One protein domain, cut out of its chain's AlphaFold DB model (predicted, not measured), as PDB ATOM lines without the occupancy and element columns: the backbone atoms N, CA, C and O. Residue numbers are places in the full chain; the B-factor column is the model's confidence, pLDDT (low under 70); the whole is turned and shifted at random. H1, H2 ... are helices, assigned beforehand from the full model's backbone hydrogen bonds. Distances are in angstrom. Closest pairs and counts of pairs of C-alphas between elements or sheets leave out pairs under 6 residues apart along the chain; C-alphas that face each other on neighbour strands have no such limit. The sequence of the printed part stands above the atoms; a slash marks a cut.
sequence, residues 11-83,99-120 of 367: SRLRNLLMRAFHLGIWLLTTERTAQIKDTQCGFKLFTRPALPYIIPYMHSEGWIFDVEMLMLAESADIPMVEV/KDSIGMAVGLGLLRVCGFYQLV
ATOM      1  N   SER A  11     -24.082  -0.321  43.079       70.69
ATOM      2  CA  SER A  11     -23.180  -0.776  44.136       70.69
ATOM      3  C   SER A  11     -21.797  -0.129  43.979       70.69
ATOM      4  O   SER A  11     -21.282   0.034  42.870       70.69
ATOM      5  N   ARG A  12     -21.166   0.234  45.105       77.62
ATOM      6  CA  ARG A  12     -19.827   0.855  45.117       77.62
ATOM      7  C   ARG A  12     -18.785   0.004  44.381       77.62
ATOM      8  O   ARG A  12     -17.910   0.559  43.726       77.62
ATOM      9  N   LEU A  13     -18.926  -1.323  44.444       78.31
ATOM     10  CA  LEU A  13     -18.066  -2.280  43.750       78.31
ATOM     11  C   LEU A  13     -18.161  -2.147  42.225       78.31
ATOM     12  O   LEU A  13     -17.131  -2.052  41.568       78.31
ATOM     13  N   ARG A  14     -19.372  -2.076  41.655       75.06
ATOM     14  CA  ARG A  14     -19.551  -1.902  40.204       75.06
ATOM     15  C   ARG A  14     -18.980  -0.574  39.717       75.06
ATOM     16  O   ARG A  14     -18.321  -0.542  38.688       75.06
ATOM     17  N   ASN A  15     -19.158   0.501  40.486       81.38
ATOM     18  CA  ASN A  15     -18.572   1.799  40.147       81.38
ATOM     19  C   ASN A  15     -17.036   1.778  40.201       81.38
ATOM     20  O   ASN A  15     -16.391   2.403  39.363       81.38
ATOM     21  N   LEU A  16     -16.442   1.067  41.166       86.62
ATOM     22  CA  LEU A  16     -14.991   0.897  41.244       86.62
ATOM     23  C   LEU A  16     -14.459   0.080  40.061       86.62
ATOM     24  O   LEU A  16     -13.521   0.521  39.405       86.62
ATOM     25  N   LEU A  17     -15.073  -1.070  39.770       84.12
ATOM     26  CA  LEU A  17     -14.677  -1.951  38.667       84.12
ATOM     27  C   LEU A  17     -14.830  -1.264  37.311       84.12
ATOM     28  O   LEU A  17     -13.917  -1.322  36.498       84.12
ATOM     29  N   MET A  18     -15.925  -0.529  37.107       83.06
ATOM     30  CA  MET A  18     -16.119   0.300  35.919       83.06
ATOM     31  C   MET A  18     -14.977   1.309  35.772       83.06
ATOM     32  O   MET A  18     -14.365   1.382  34.712       83.06
ATOM     33  N   ARG A  19     -14.647   2.070  36.825       85.38
ATOM     34  CA  ARG A  19     -13.553   3.058  36.775       85.38
ATOM     35  C   ARG A  19     -12.195   2.408  36.511       85.38
ATOM     36  O   ARG A  19     -11.419   2.949  35.733       85.38
ATOM     37  N   ALA A  20     -11.918   1.266  37.138       88.25
ATOM     38  CA  ALA A  20     -10.685   0.513  36.925       88.25
ATOM     39  C   ALA A  20     -10.585  -0.014  35.486       88.25
ATOM     40  O   ALA A  20      -9.527   0.079  34.873       88.25
ATOM     41  N   PHE A  21     -11.690  -0.502  34.926       88.62
ATOM     42  CA  PHE A  21     -11.742  -0.966  33.546       88.62
ATOM     43  C   PHE A  21     -11.541   0.177  32.543       88.62
ATOM     44  O   PHE A  21     -10.735   0.045  31.629       88.62
ATOM     45  N   HIS A  22     -12.181   1.330  32.762       87.44
ATOM     46  CA  HIS A  22     -11.970   2.517  31.924       87.44
ATOM     47  C   HIS A  22     -10.533   3.039  32.008       87.44
ATOM     48  O   HIS A  22      -9.974   3.448  30.996       87.44
ATOM     49  N   LEU A  23      -9.910   2.984  33.191       89.50
ATOM     50  CA  LEU A  23      -8.484   3.280  33.332       89.50
ATOM     51  C   LEU A  23      -7.631   2.290  32.526       89.50
ATOM     52  O   LEU A  23      -6.680   2.702  31.870       89.50
ATOM     53  N   GLY A  24      -7.986   1.005  32.550       90.19
ATOM     54  CA  GLY A  24      -7.355  -0.018  31.722       90.19
ATOM     55  C   GLY A  24      -7.460   0.301  30.233       90.19
ATOM     56  O   GLY A  24      -6.439   0.291  29.556       90.19
ATOM     57  N   ILE A  25      -8.661   0.613  29.733       90.38
ATOM     58  CA  ILE A  25      -8.879   1.005  28.331       90.38
ATOM     59  C   ILE A  25      -7.976   2.188  27.991       90.38
ATOM     60  O   ILE A  25      -7.162   2.100  27.081       90.38
ATOM     61  N   TRP A  26      -8.033   3.249  28.796       90.38
ATOM     62  CA  TRP A  26      -7.246   4.456  28.564       90.38
ATOM     63  C   TRP A  26      -5.728   4.205  28.506       90.38
ATOM     64  O   TRP A  26      -5.030   4.862  27.739       90.38
ATOM     65  N   LEU A  27      -5.211   3.246  29.283       88.62
ATOM     66  CA  LEU A  27      -3.787   2.889  29.295       88.62
ATOM     67  C   LEU A  27      -3.376   1.910  28.188       88.62
ATOM     68  O   LEU A  27      -2.217   1.912  27.770       88.62
ATOM     69  N   LEU A  28      -4.275   1.012  27.784       86.31
ATOM     70  CA  LEU A  28      -3.929  -0.179  27.001       86.31
ATOM     71  C   LEU A  28      -4.476  -0.152  25.570       86.31
ATOM     72  O   LEU A  28      -3.997  -0.922  24.737       86.31
ATOM     73  N   THR A  29      -5.426   0.720  25.247       86.75
ATOM     74  CA  THR A  29      -5.956   0.849  23.884       86.75
ATOM     75  C   THR A  29      -5.342   2.032  23.142       86.75
ATOM     76  O   THR A  29      -4.550   2.806  23.676       86.75
ATOM     77  N   THR A  30      -5.691   2.147  21.869       83.12
ATOM     78  CA  THR A  30      -5.328   3.260  20.993       83.12
ATOM     79  C   THR A  30      -6.131   4.525  21.318       83.12
ATOM     80  O   THR A  30      -7.110   4.480  22.067       83.12
ATOM     81  N   GLU A  31      -5.673   5.670  20.810       85.31
ATOM     82  CA  GLU A  31      -6.122   6.995  21.245       85.31
ATOM     83  C   GLU A  31      -7.622   7.223  21.016       85.31
ATOM     84  O   GLU A  31      -8.309   7.659  21.939       85.31
ATOM     85  N   ARG A  32      -8.161   6.896  19.832       85.62
ATOM     86  CA  ARG A  32      -9.593   7.110  19.538       85.62
ATOM     87  C   ARG A  32     -10.479   6.150  20.324       85.62
ATOM     88  O   ARG A  32     -11.525   6.556  20.819       85.62
ATOM     89  N   THR A  33     -10.042   4.908  20.502       88.25
ATOM     90  CA  THR A  33     -10.728   3.908  21.332       88.25
ATOM     91  C   THR A  33     -10.792   4.363  22.789       88.25
ATOM     92  O   THR A  33     -11.847   4.284  23.416       88.25
ATOM     93  N   ALA A  34      -9.696   4.920  23.315       89.31
ATOM     94  CA  ALA A  34      -9.611   5.428  24.682       89.31
ATOM     95  C   ALA A  34     -10.498   6.659  24.952       89.31
ATOM     96  O   ALA A  34     -10.763   6.979  26.112       89.31
ATOM     97  N   GLN A  35     -10.945   7.363  23.907       88.75
ATOM     98  CA  GLN A  35     -11.826   8.529  24.027       88.75
ATOM     99  C   GLN A  35     -13.310   8.158  24.186       88.75
ATOM    100  O   GLN A  35     -14.092   8.994  24.650       88.75
ATOM    101  N   ILE A  36     -13.704   6.925  23.846       88.31
ATOM    102  CA  ILE A  36     -15.072   6.430  24.043       88.31
ATOM    103  C   ILE A  36     -15.317   6.212  25.540       88.31
ATOM    104  O   ILE A  36     -14.551   5.524  26.217       88.31
ATOM    105  N   LYS A  37     -16.373   6.829  26.082       83.56
ATOM    106  CA  LYS A  37     -16.615   6.881  27.532       83.56
ATOM    107  C   LYS A  37     -17.406   5.696  28.043       83.56
ATOM    108  O   LYS A  37     -17.330   5.439  29.237       83.56
ATOM    109  N   ASP A  38     -18.186   5.051  27.188       83.69
ATOM    110  CA  ASP A  38     -18.925   3.839  27.505       83.69
ATOM    111  C   ASP A  38     -18.773   2.812  26.380       83.69
ATOM    112  O   ASP A  38     -19.603   2.667  25.479       83.69
ATOM    113  N   THR A  39     -17.672   2.068  26.436       84.81
ATOM    114  CA  THR A  39     -17.424   0.978  25.491       84.81
ATOM    115  C   THR A  39     -18.354  -0.210  25.721       84.81
ATOM    116  O   THR A  39     -18.542  -0.990  24.798       84.81
ATOM    117  N   GLN A  40     -18.990  -0.333  26.889       72.00
ATOM    118  CA  GLN A  40     -19.747  -1.519  27.312       72.00
ATOM    119  C   GLN A  40     -21.258  -1.404  27.054       72.00
ATOM    120  O   GLN A  40     -22.042  -2.250  27.491       72.00
ATOM    121  N   CYS A  41     -21.701  -0.353  26.363       73.56
ATOM    122  CA  CYS A  41     -23.081  -0.256  25.909       73.56
ATOM    123  C   CYS A  41     -23.346  -1.291  24.805       73.56
ATOM    124  O   CYS A  41     -22.668  -1.270  23.780       73.56
ATOM    125  N   GLY A  42     -24.358  -2.148  24.978       67.75
ATOM    126  CA  GLY A  42     -24.689  -3.206  24.012       67.75
ATOM    127  C   GLY A  42     -25.258  -2.716  22.673       67.75
ATOM    128  O   GLY A  42     -25.337  -3.493  21.728       67.75
ATOM    129  N   PHE A  43     -25.645  -1.441  22.558       76.62
ATOM    130  CA  PHE A  43     -26.106  -0.867  21.292       76.62
ATOM    131  C   PHE A  43     -24.916  -0.378  20.462       76.62
ATOM    132  O   PHE A  43     -24.325   0.655  20.774       76.62
ATOM    133  N   LYS A  44     -24.592  -1.105  19.386       83.94
ATOM    134  CA  LYS A  44     -23.558  -0.742  18.407       83.94
ATOM    135  C   LYS A  44     -24.185  -0.607  17.020       83.94
ATOM    136  O   LYS A  44     -24.873  -1.514  16.562       83.94
ATOM    137  N   LEU A  45     -23.954   0.526  16.359       83.19
ATOM    138  CA  LEU A  45     -24.422   0.795  14.999       83.19
ATOM    139  C   LEU A  45     -23.215   0.925  14.075       83.19
ATOM    140  O   LEU A  45     -22.264   1.636  14.395       83.19
ATOM    141  N   PHE A  46     -23.274   0.269  12.919       81.69
ATOM    142  CA  PHE A  46     -22.216   0.303  11.914       81.69
ATOM    143  C   PHE A  46     -22.778   0.798  10.598       81.69
ATOM    144  O   PHE A  46     -23.894   0.449  10.211       81.69
ATOM    145  N   THR A  47     -21.967   1.550   9.865       71.06
ATOM    146  CA  THR A  47     -22.227   1.747   8.445       71.06
ATOM    147  C   THR A  47     -21.880   0.457   7.706       71.06
ATOM    148  O   THR A  47     -20.926  -0.243   8.048       71.06
ATOM    149  N   ARG A  48     -22.640   0.124   6.662       64.44
ATOM    150  CA  ARG A  48     -22.367  -1.067   5.844       64.44
ATOM    151  C   ARG A  48     -20.917  -1.127   5.314       64.44
ATOM    152  O   ARG A  48     -20.343  -2.213   5.368       64.44
ATOM    153  N   PRO A  49     -20.289  -0.017   4.868       63.78
ATOM    154  CA  PRO A  49     -18.887  -0.024   4.446       63.78
ATOM    155  C   PRO A  49     -17.878  -0.315   5.564       63.78
ATOM    156  O   PRO A  49     -16.758  -0.696   5.252       63.78
ATOM    157  N   ALA A  50     -18.240  -0.146   6.842       69.38
ATOM    158  CA  ALA A  50     -17.348  -0.421   7.969       69.38
ATOM    159  C   ALA A  50     -17.198  -1.926   8.251       69.38
ATOM    160  O   ALA A  50     -16.128  -2.376   8.657       69.38
ATOM    161  N   LEU A  51     -18.254  -2.714   8.015       74.88
ATOM    162  CA  LEU A  51     -18.324  -4.123   8.418       74.88
ATOM    163  C   LEU A  51     -17.192  -5.009   7.861       74.88
ATOM    164  O   LEU A  51     -16.622  -5.757   8.658       74.88
ATOM    165  N   PRO A  52     -16.801  -4.929   6.569       66.88
ATOM    166  CA  PRO A  52     -15.733  -5.771   6.022       66.88
ATOM    167  C   PRO A  52     -14.363  -5.552   6.674       66.88
ATOM    168  O   PRO A  52     -13.504  -6.423   6.592       66.88
ATOM    169  N   TYR A  53     -14.153  -4.403   7.321       71.75
ATOM    170  CA  TYR A  53     -12.900  -4.052   7.994       71.75
ATOM    171  C   TYR A  53     -12.903  -4.379   9.490       71.75
ATOM    172  O   TYR A  53     -11.879  -4.237  10.148       71.75
ATOM    173  N   ILE A  54     -14.052  -4.787  10.032       75.50
ATOM    174  CA  ILE A  54     -14.233  -5.043  11.461       75.50
ATOM    175  C   ILE A  54     -14.551  -6.525  11.672       75.50
ATOM    176  O   ILE A  54     -13.755  -7.234  12.272       75.50
ATOM    177  N   ILE A  55     -15.670  -7.014  11.128       78.12
ATOM    178  CA  ILE A  55     -16.226  -8.334  11.470       78.12
ATOM    179  C   ILE A  55     -15.275  -9.503  11.157       78.12
ATOM    180  O   ILE A  55     -15.070 -10.322  12.050       78.12
ATOM    181  N   PRO A  56     -14.636  -9.592   9.969       65.06
ATOM    182  CA  PRO A  56     -13.755 -10.722   9.651       65.06
ATOM    183  C   PRO A  56     -12.497 -10.809  10.526       65.06
ATOM    184  O   PRO A  56     -11.818 -11.830  10.513       65.06
ATOM    185  N   TYR A  57     -12.171  -9.731  11.244       67.50
ATOM    186  CA  TYR A  57     -10.954  -9.597  12.045       67.50
ATOM    187  C   TYR A  57     -11.229  -9.600  13.555       67.50
ATOM    188  O   TYR A  57     -10.301  -9.397  14.337       67.50
ATOM    189  N   MET A  58     -12.481  -9.800  13.978       74.12
ATOM    190  CA  MET A  58     -12.835  -9.959  15.390       74.12
ATOM    191  C   MET A  58     -12.524 -11.379  15.871       74.12
ATOM    192  O   MET A  58     -12.863 -12.351  15.202       74.12
ATOM    193  N   HIS A  59     -11.935 -11.501  17.061       65.81
ATOM    194  CA  HIS A  59     -11.563 -12.787  17.665       65.81
ATOM    195  C   HIS A  59     -12.216 -13.015  19.033       65.81
ATOM    196  O   HIS A  59     -12.295 -14.148  19.512       65.81
ATOM    197  N   SER A  60     -12.658 -11.954  19.703       69.00
ATOM    198  CA  SER A  60     -13.282 -12.033  21.015       69.00
ATOM    199  C   SER A  60     -14.761 -12.400  20.911       69.00
ATOM    200  O   SER A  60     -15.593 -11.576  20.549       69.00
ATOM    201  N   GLU A  61     -15.103 -13.599  21.379       65.75
ATOM    202  CA  GLU A  61     -16.489 -14.064  21.562       65.75
ATOM    203  C   GLU A  61     -17.082 -13.649  22.936       65.75
ATOM    204  O   GLU A  61     -18.255 -13.884  23.214       65.75
ATOM    205  N   GLY A  62     -16.277 -13.044  23.826       70.62
ATOM    206  CA  GLY A  62     -16.667 -12.673  25.196       70.62
ATOM    207  C   GLY A  62     -16.846 -11.167  25.425       70.62
ATOM    208  O   GLY A  62     -16.745 -10.365  24.505       70.62
ATOM    209  N   TRP A  63     -17.023 -10.759  26.689       78.25
ATOM    210  CA  TRP A  63     -17.322  -9.377  27.125       78.25
ATOM    211  C   TRP A  63     -16.343  -8.270  26.681       78.25
ATOM    212  O   TRP A  63     -16.615  -7.098  26.923       78.25
ATOM    213  N   ILE A  64     -15.188  -8.607  26.097       83.75
ATOM    214  CA  ILE A  64     -14.199  -7.628  25.616       83.75
ATOM    215  C   ILE A  64     -14.370  -7.281  24.126       83.75
ATOM    216  O   ILE A  64     -13.665  -6.401  23.629       83.75
ATOM    217  N   PHE A  65     -15.309  -7.927  23.422       85.94
ATOM    218  CA  PHE A  65     -15.496  -7.763  21.975       85.94
ATOM    219  C   PHE A  65     -15.703  -6.299  21.567       85.94
ATOM    220  O   PHE A  65     -15.165  -5.864  20.552       85.94
ATOM    221  N   ASP A  66     -16.406  -5.515  22.393       89.31
ATOM    222  CA  ASP A  66     -16.658  -4.099  22.136       89.31
ATOM    223  C   ASP A  66     -15.357  -3.298  21.984       89.31
ATOM    224  O   ASP A  66     -15.265  -2.395  21.157       89.31
ATOM    225  N   VAL A  67     -14.337  -3.624  22.784       89.38
ATOM    226  CA  VAL A  67     -13.049  -2.922  22.765       89.38
ATOM    227  C   VAL A  67     -12.224  -3.343  21.554       89.38
ATOM    228  O   VAL A  67     -11.652  -2.483  20.888       89.38
ATOM    229  N   GLU A  68     -12.190  -4.639  21.235       85.62
ATOM    230  CA  GLU A  68     -11.507  -5.141  20.035       85.62
ATOM    231  C   GLU A  68     -12.073  -4.492  18.769       85.62
ATOM    232  O   GLU A  68     -11.329  -3.990  17.929       85.62
ATOM    233  N   MET A  69     -13.398  -4.441  18.680       87.88
ATOM    234  CA  MET A  69     -14.142  -3.835  17.587       87.88
ATOM    235  C   MET A  69     -13.821  -2.344  17.407       87.88
ATOM    236  O   MET A  69     -13.608  -1.899  16.279       87.88
ATOM    237  N   LEU A  70     -13.742  -1.570  18.498       91.12
ATOM    238  CA  LEU A  70     -13.342  -0.157  18.442       91.12
ATOM    239  C   LEU A  70     -11.884   0.005  17.981       91.12
ATOM    240  O   LEU A  70     -11.592   0.879  17.164       91.12
ATOM    241  N   MET A  71     -10.980  -0.870  18.434       86.69
ATOM    242  CA  MET A  71      -9.581  -0.863  17.990       86.69
ATOM    243  C   MET A  71      -9.449  -1.215  16.501       86.69
ATOM    244  O   MET A  71      -8.639  -0.610  15.798       86.69
ATOM    245  N   LEU A  72     -10.257  -2.154  15.996       80.62
ATOM    246  CA  LEU A  72     -10.314  -2.501  14.572       80.62
ATOM    247  C   LEU A  72     -10.828  -1.324  13.739       80.62
ATOM    248  O   LEU A  72     -10.170  -0.933  12.773       80.62
ATOM    249  N   ALA A  73     -11.929  -0.697  14.158       86.88
ATOM    250  CA  ALA A  73     -12.468   0.494  13.507       86.88
ATOM    251  C   ALA A  73     -11.441   1.640  13.471       86.88
ATOM    252  O   ALA A  73     -11.223   2.250  12.424       86.88
ATOM    253  N   GLU A  74     -10.737   1.883  14.578       87.19
ATOM    254  CA  GLU A  74      -9.655   2.863  14.637       87.19
ATOM    255  C   GLU A  74      -8.481   2.506  13.713       87.19
ATOM    256  O   GLU A  74      -7.926   3.396  13.062       87.19
ATOM    257  N   SER A  75      -8.103   1.231  13.618       80.81
ATOM    258  CA  SER A  75      -7.022   0.792  12.727       80.81
ATOM    259  C   SER A  75      -7.371   0.963  11.241       80.81
ATOM    260  O   SER A  75      -6.509   1.334  10.439       80.81
ATOM    261  N   ALA A  76      -8.651   0.780  10.900       78.81
ATOM    262  CA  ALA A  76      -9.225   0.969   9.569       78.81
ATOM    263  C   ALA A  76      -9.574   2.436   9.254       78.81
ATOM    264  O   ALA A  76     -10.085   2.735   8.179       78.81
ATOM    265  N   ASP A  77      -9.278   3.357  10.175       81.81
ATOM    266  CA  ASP A  77      -9.573   4.785  10.055       81.81
ATOM    267  C   ASP A  77     -11.063   5.129   9.909       81.81
ATOM    268  O   ASP A  77     -11.446   6.125   9.296       81.81
ATOM    269  N   ILE A  78     -11.917   4.304  10.512       84.50
ATOM    270  CA  ILE A  78     -13.365   4.480  10.506       84.50
ATOM    271  C   ILE A  78     -13.750   5.465  11.623       84.50
ATOM    272  O   ILE A  78     -13.335   5.286  12.773       84.50
ATOM    273  N   PRO A  79     -14.539   6.515  11.328       84.94
ATOM    274  CA  PRO A  79     -14.992   7.455  12.345       84.94
ATOM    275  C   PRO A  79     -15.974   6.785  13.315       84.94
ATOM    276  O   PRO A  79     -16.892   6.080  12.902       84.94
ATOM    277  N   MET A  80     -15.797   7.046  14.611       90.00
ATOM    278  CA  MET A  80     -16.626   6.503  15.691       90.00
ATOM    279  C   MET A  80     -17.262   7.649  16.479       90.00
ATOM    280  O   MET A  80     -16.587   8.627  16.802       90.00
ATOM    281  N   VAL A  81     -18.553   7.531  16.801       87.19
ATOM    282  CA  VAL A  81     -19.296   8.524  17.587       87.19
ATOM    283  C   VAL A  81     -20.096   7.839  18.692       87.19
ATOM    284  O   VAL A  81     -20.744   6.821  18.466       87.19
ATOM    285  N   GLU A  82     -20.041   8.401  19.898       84.19
ATOM    286  CA  GLU A  82     -20.840   7.955  21.040       84.19
ATOM    287  C   GLU A  82     -22.175   8.711  21.059       84.19
ATOM    288  O   GLU A  82     -22.196   9.943  21.091       84.19
ATOM    289  N   VAL A  83     -23.289   7.974  21.052       82.81
ATOM    290  CA  VAL A  83     -24.644   8.536  21.136       82.81
ATOM    291  C   VAL A  83     -25.270   8.111  22.469       82.81
ATOM    292  O   VAL A  83     -25.362   6.911  22.734       82.81
ATOM    293  N   LYS A  99     -16.016 -13.013  37.868       77.81
ATOM    294  CA  LYS A  99     -15.528 -13.833  36.744       77.81
ATOM    295  C   LYS A  99     -15.394 -12.986  35.478       77.81
ATOM    296  O   LYS A  99     -14.346 -13.006  34.836       77.81
ATOM    297  N   ASP A 100     -16.421 -12.196  35.180       79.94
ATOM    298  CA  ASP A 100     -16.476 -11.378  33.970       79.94
ATOM    299  C   ASP A 100     -15.432 -10.253  34.020       79.94
ATOM    300  O   ASP A 100     -14.714 -10.044  33.047       79.94
ATOM    301  N   SER A 101     -15.226  -9.607  35.179       80.94
ATOM    302  CA  SER A 101     -14.180  -8.574  35.321       80.94
ATOM    303  C   SER A 101     -12.769  -9.118  35.082       80.94
ATOM    304  O   SER A 101     -11.943  -8.429  34.484       80.94
ATOM    305  N   ILE A 102     -12.476 -10.345  35.533       82.50
ATOM    306  CA  ILE A 102     -11.177 -10.989  35.285       82.50
ATOM    307  C   ILE A 102     -11.023 -11.305  33.795       82.50
ATOM    308  O   ILE A 102      -9.984 -10.992  33.216       82.50
ATOM    309  N   GLY A 103     -12.059 -11.874  33.168       79.75
ATOM    310  CA  GLY A 103     -12.060 -12.165  31.733       79.75
ATOM    311  C   GLY A 103     -11.802 -10.917  30.888       79.75
ATOM    312  O   GLY A 103     -10.945 -10.934  30.010       79.75
ATOM    313  N   MET A 104     -12.461  -9.805  31.218       82.75
ATOM    314  CA  MET A 104     -12.262  -8.524  30.535       82.75
ATOM    315  C   MET A 104     -10.855  -7.952  30.739       82.75
ATOM    316  O   MET A 104     -10.270  -7.434  29.790       82.75
ATOM    317  N   ALA A 105     -10.283  -8.061  31.942       83.94
ATOM    318  CA  ALA A 105      -8.918  -7.602  32.208       83.94
ATOM    319  C   ALA A 105      -7.868  -8.417  31.431       83.94
ATOM    320  O   ALA A 105      -6.944  -7.842  30.854       83.94
ATOM    321  N   VAL A 106      -8.027  -9.745  31.378       80.69
ATOM    322  CA  VAL A 106      -7.163 -10.634  30.583       80.69
ATOM    323  C   VAL A 106      -7.315 -10.338  29.094       80.69
ATOM    324  O   VAL A 106      -6.309 -10.160  28.409       80.69
ATOM    325  N   GLY A 107      -8.553 -10.222  28.607       79.69
ATOM    326  CA  GLY A 107      -8.849  -9.886  27.216       79.69
ATOM    327  C   GLY A 107      -8.210  -8.566  26.793       79.69
ATOM    328  O   GLY A 107      -7.541  -8.502  25.767       79.69
ATOM    329  N   LEU A 108      -8.309  -7.532  27.629       85.12
ATOM    330  CA  LEU A 108      -7.687  -6.237  27.366       85.12
ATOM    331  C   LEU A 108      -6.150  -6.317  27.311       85.12
ATOM    332  O   LEU A 108      -5.522  -5.693  26.455       85.12
ATOM    333  N   GLY A 109      -5.535  -7.112  28.193       81.25
ATOM    334  CA  GLY A 109      -4.098  -7.384  28.150       81.25
ATOM    335  C   GLY A 109      -3.674  -8.097  26.863       81.25
ATOM    336  O   GLY A 109      -2.674  -7.719  26.252       81.25
ATOM    337  N   LEU A 110      -4.456  -9.083  26.414       75.56
ATOM    338  CA  LEU A 110      -4.223  -9.789  25.151       75.56
ATOM    339  C   LEU A 110      -4.355  -8.854  23.946       75.56
ATOM    340  O   LEU A 110      -3.453  -8.834  23.114       75.56
ATOM    341  N   LEU A 111      -5.397  -8.017  23.893       78.44
ATOM    342  CA  LEU A 111      -5.564  -7.014  22.835       78.44
ATOM    343  C   LEU A 111      -4.362  -6.066  22.756       78.44
ATOM    344  O   LEU A 111      -3.874  -5.782  21.663       78.44
ATOM    345  N   ARG A 112      -3.814  -5.632  23.902       83.38
ATOM    346  CA  ARG A 112      -2.597  -4.805  23.926       83.38
ATOM    347  C   ARG A 112      -1.388  -5.539  23.354       83.38
ATOM    348  O   ARG A 112      -0.629  -4.943  22.592       83.38
ATOM    349  N   VAL A 113      -1.186  -6.800  23.732       71.25
ATOM    350  CA  VAL A 113      -0.071  -7.617  23.233       71.25
ATOM    351  C   VAL A 113      -0.213  -7.838  21.724       71.25
ATOM    352  O   VAL A 113       0.717  -7.535  20.980       71.25
ATOM    353  N   CYS A 114      -1.385  -8.265  21.251       66.00
ATOM    354  CA  CYS A 114      -1.671  -8.452  19.826       66.00
ATOM    355  C   CYS A 114      -1.506  -7.152  19.023       66.00
ATOM    356  O   CYS A 114      -0.928  -7.165  17.934       66.00
ATOM    357  N   GLY A 115      -1.946  -6.027  19.596       64.25
ATOM    358  CA  GLY A 115      -1.744  -4.681  19.068       64.25
ATOM    359  C   GLY A 115      -0.276  -4.305  18.910       64.25
ATOM    360  O   GLY A 115       0.143  -3.852  17.848       64.25
ATOM    361  N   PHE A 116       0.522  -4.537  19.952       65.06
ATOM    362  CA  PHE A 116       1.944  -4.204  19.972       65.06
ATOM    363  C   PHE A 116       2.760  -4.998  18.944       65.06
ATOM    364  O   PHE A 116       3.643  -4.440  18.299       65.06
ATOM    365  N   TYR A 117       2.446  -6.282  18.755       51.88
ATOM    366  CA  TYR A 117       3.148  -7.146  17.802       51.88
ATOM    367  C   TYR A 117       2.584  -7.089  16.369       51.88
ATOM    368  O   TYR A 117       2.994  -7.895  15.536       51.88
ATOM    369  N   GLN A 118       1.660  -6.161  16.066       54.34
ATOM    370  CA  GLN A 118       0.977  -6.045  14.762       54.34
ATOM    371  C   GLN A 118       0.364  -7.367  14.267       54.34
ATOM    372  O   GLN A 118       0.256  -7.604  13.066       54.34
ATOM    373  N   LEU A 119      -0.038  -8.241  15.190       45.84
ATOM    374  CA  LEU A 119      -0.551  -9.568  14.849       45.84
ATOM    375  C   LEU A 119      -1.983  -9.503  14.290       45.84
ATOM    376  O   LEU A 119      -2.387 -10.405  13.570       45.84
ATOM    377  N   VAL A 120      -2.720  -8.425  14.587       44.62
ATOM    378  CA  VAL A 120      -4.138  -8.244  14.210       44.62
ATOM    379  C   VAL A 120      -4.388  -6.935  13.437       44.62
ATOM    380  O   VAL A 120      -5.377  -6.820  12.723       44.62
TER     381      VAL A 120
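Overview. This is residues 11 to 83 and 99 to 120 of the 367 residues of the protein "BTB domain-containing protein" of Friedmanniomyces simplex (UniProt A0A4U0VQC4). H5 and H1 run side by side the same way; H4 sits in the middle, H2 packs on it, and H3 lies farthest out. The 95 printed residues include five named helices, H1 to H5 in order, class all helix. The whole is compact, radius of gyration of the C-alphas 13.0 A, spans 41 by 32 by 23 A.

Arrangement. H5, residues 99 to 116, touches H1, residues 12 to 28, closest C-alphas Arg 112 and Leu 28, 5.7 A. H4, residues 65 to 75, touches H2, residues 31 to 35, closest C-alphas Leu 70 and Thr 33, 5.6 A. H3, residues 48 to 53, only just touches H4, with 3 pairs of C-alphas within 8 A. In H3, 0 of 2 O i to N i+4 and 2 of 3 O i to N i+3 pairs are within hydrogen-bond range.

Along the chain. H1, 24.1 A long, begins at (-19.827, 0.855, 45.117); H5, 26.1 A long, ends at (1.944, -4.204, 19.972).

Size, cuts and confidence. Residues 84 to 98 are cut out, C-alphas 83 and 99 being 28.8 A apart; links H2 to H3 and H3 to H4 are long; pLDDT is under 70 at residues 114 to 120, among others.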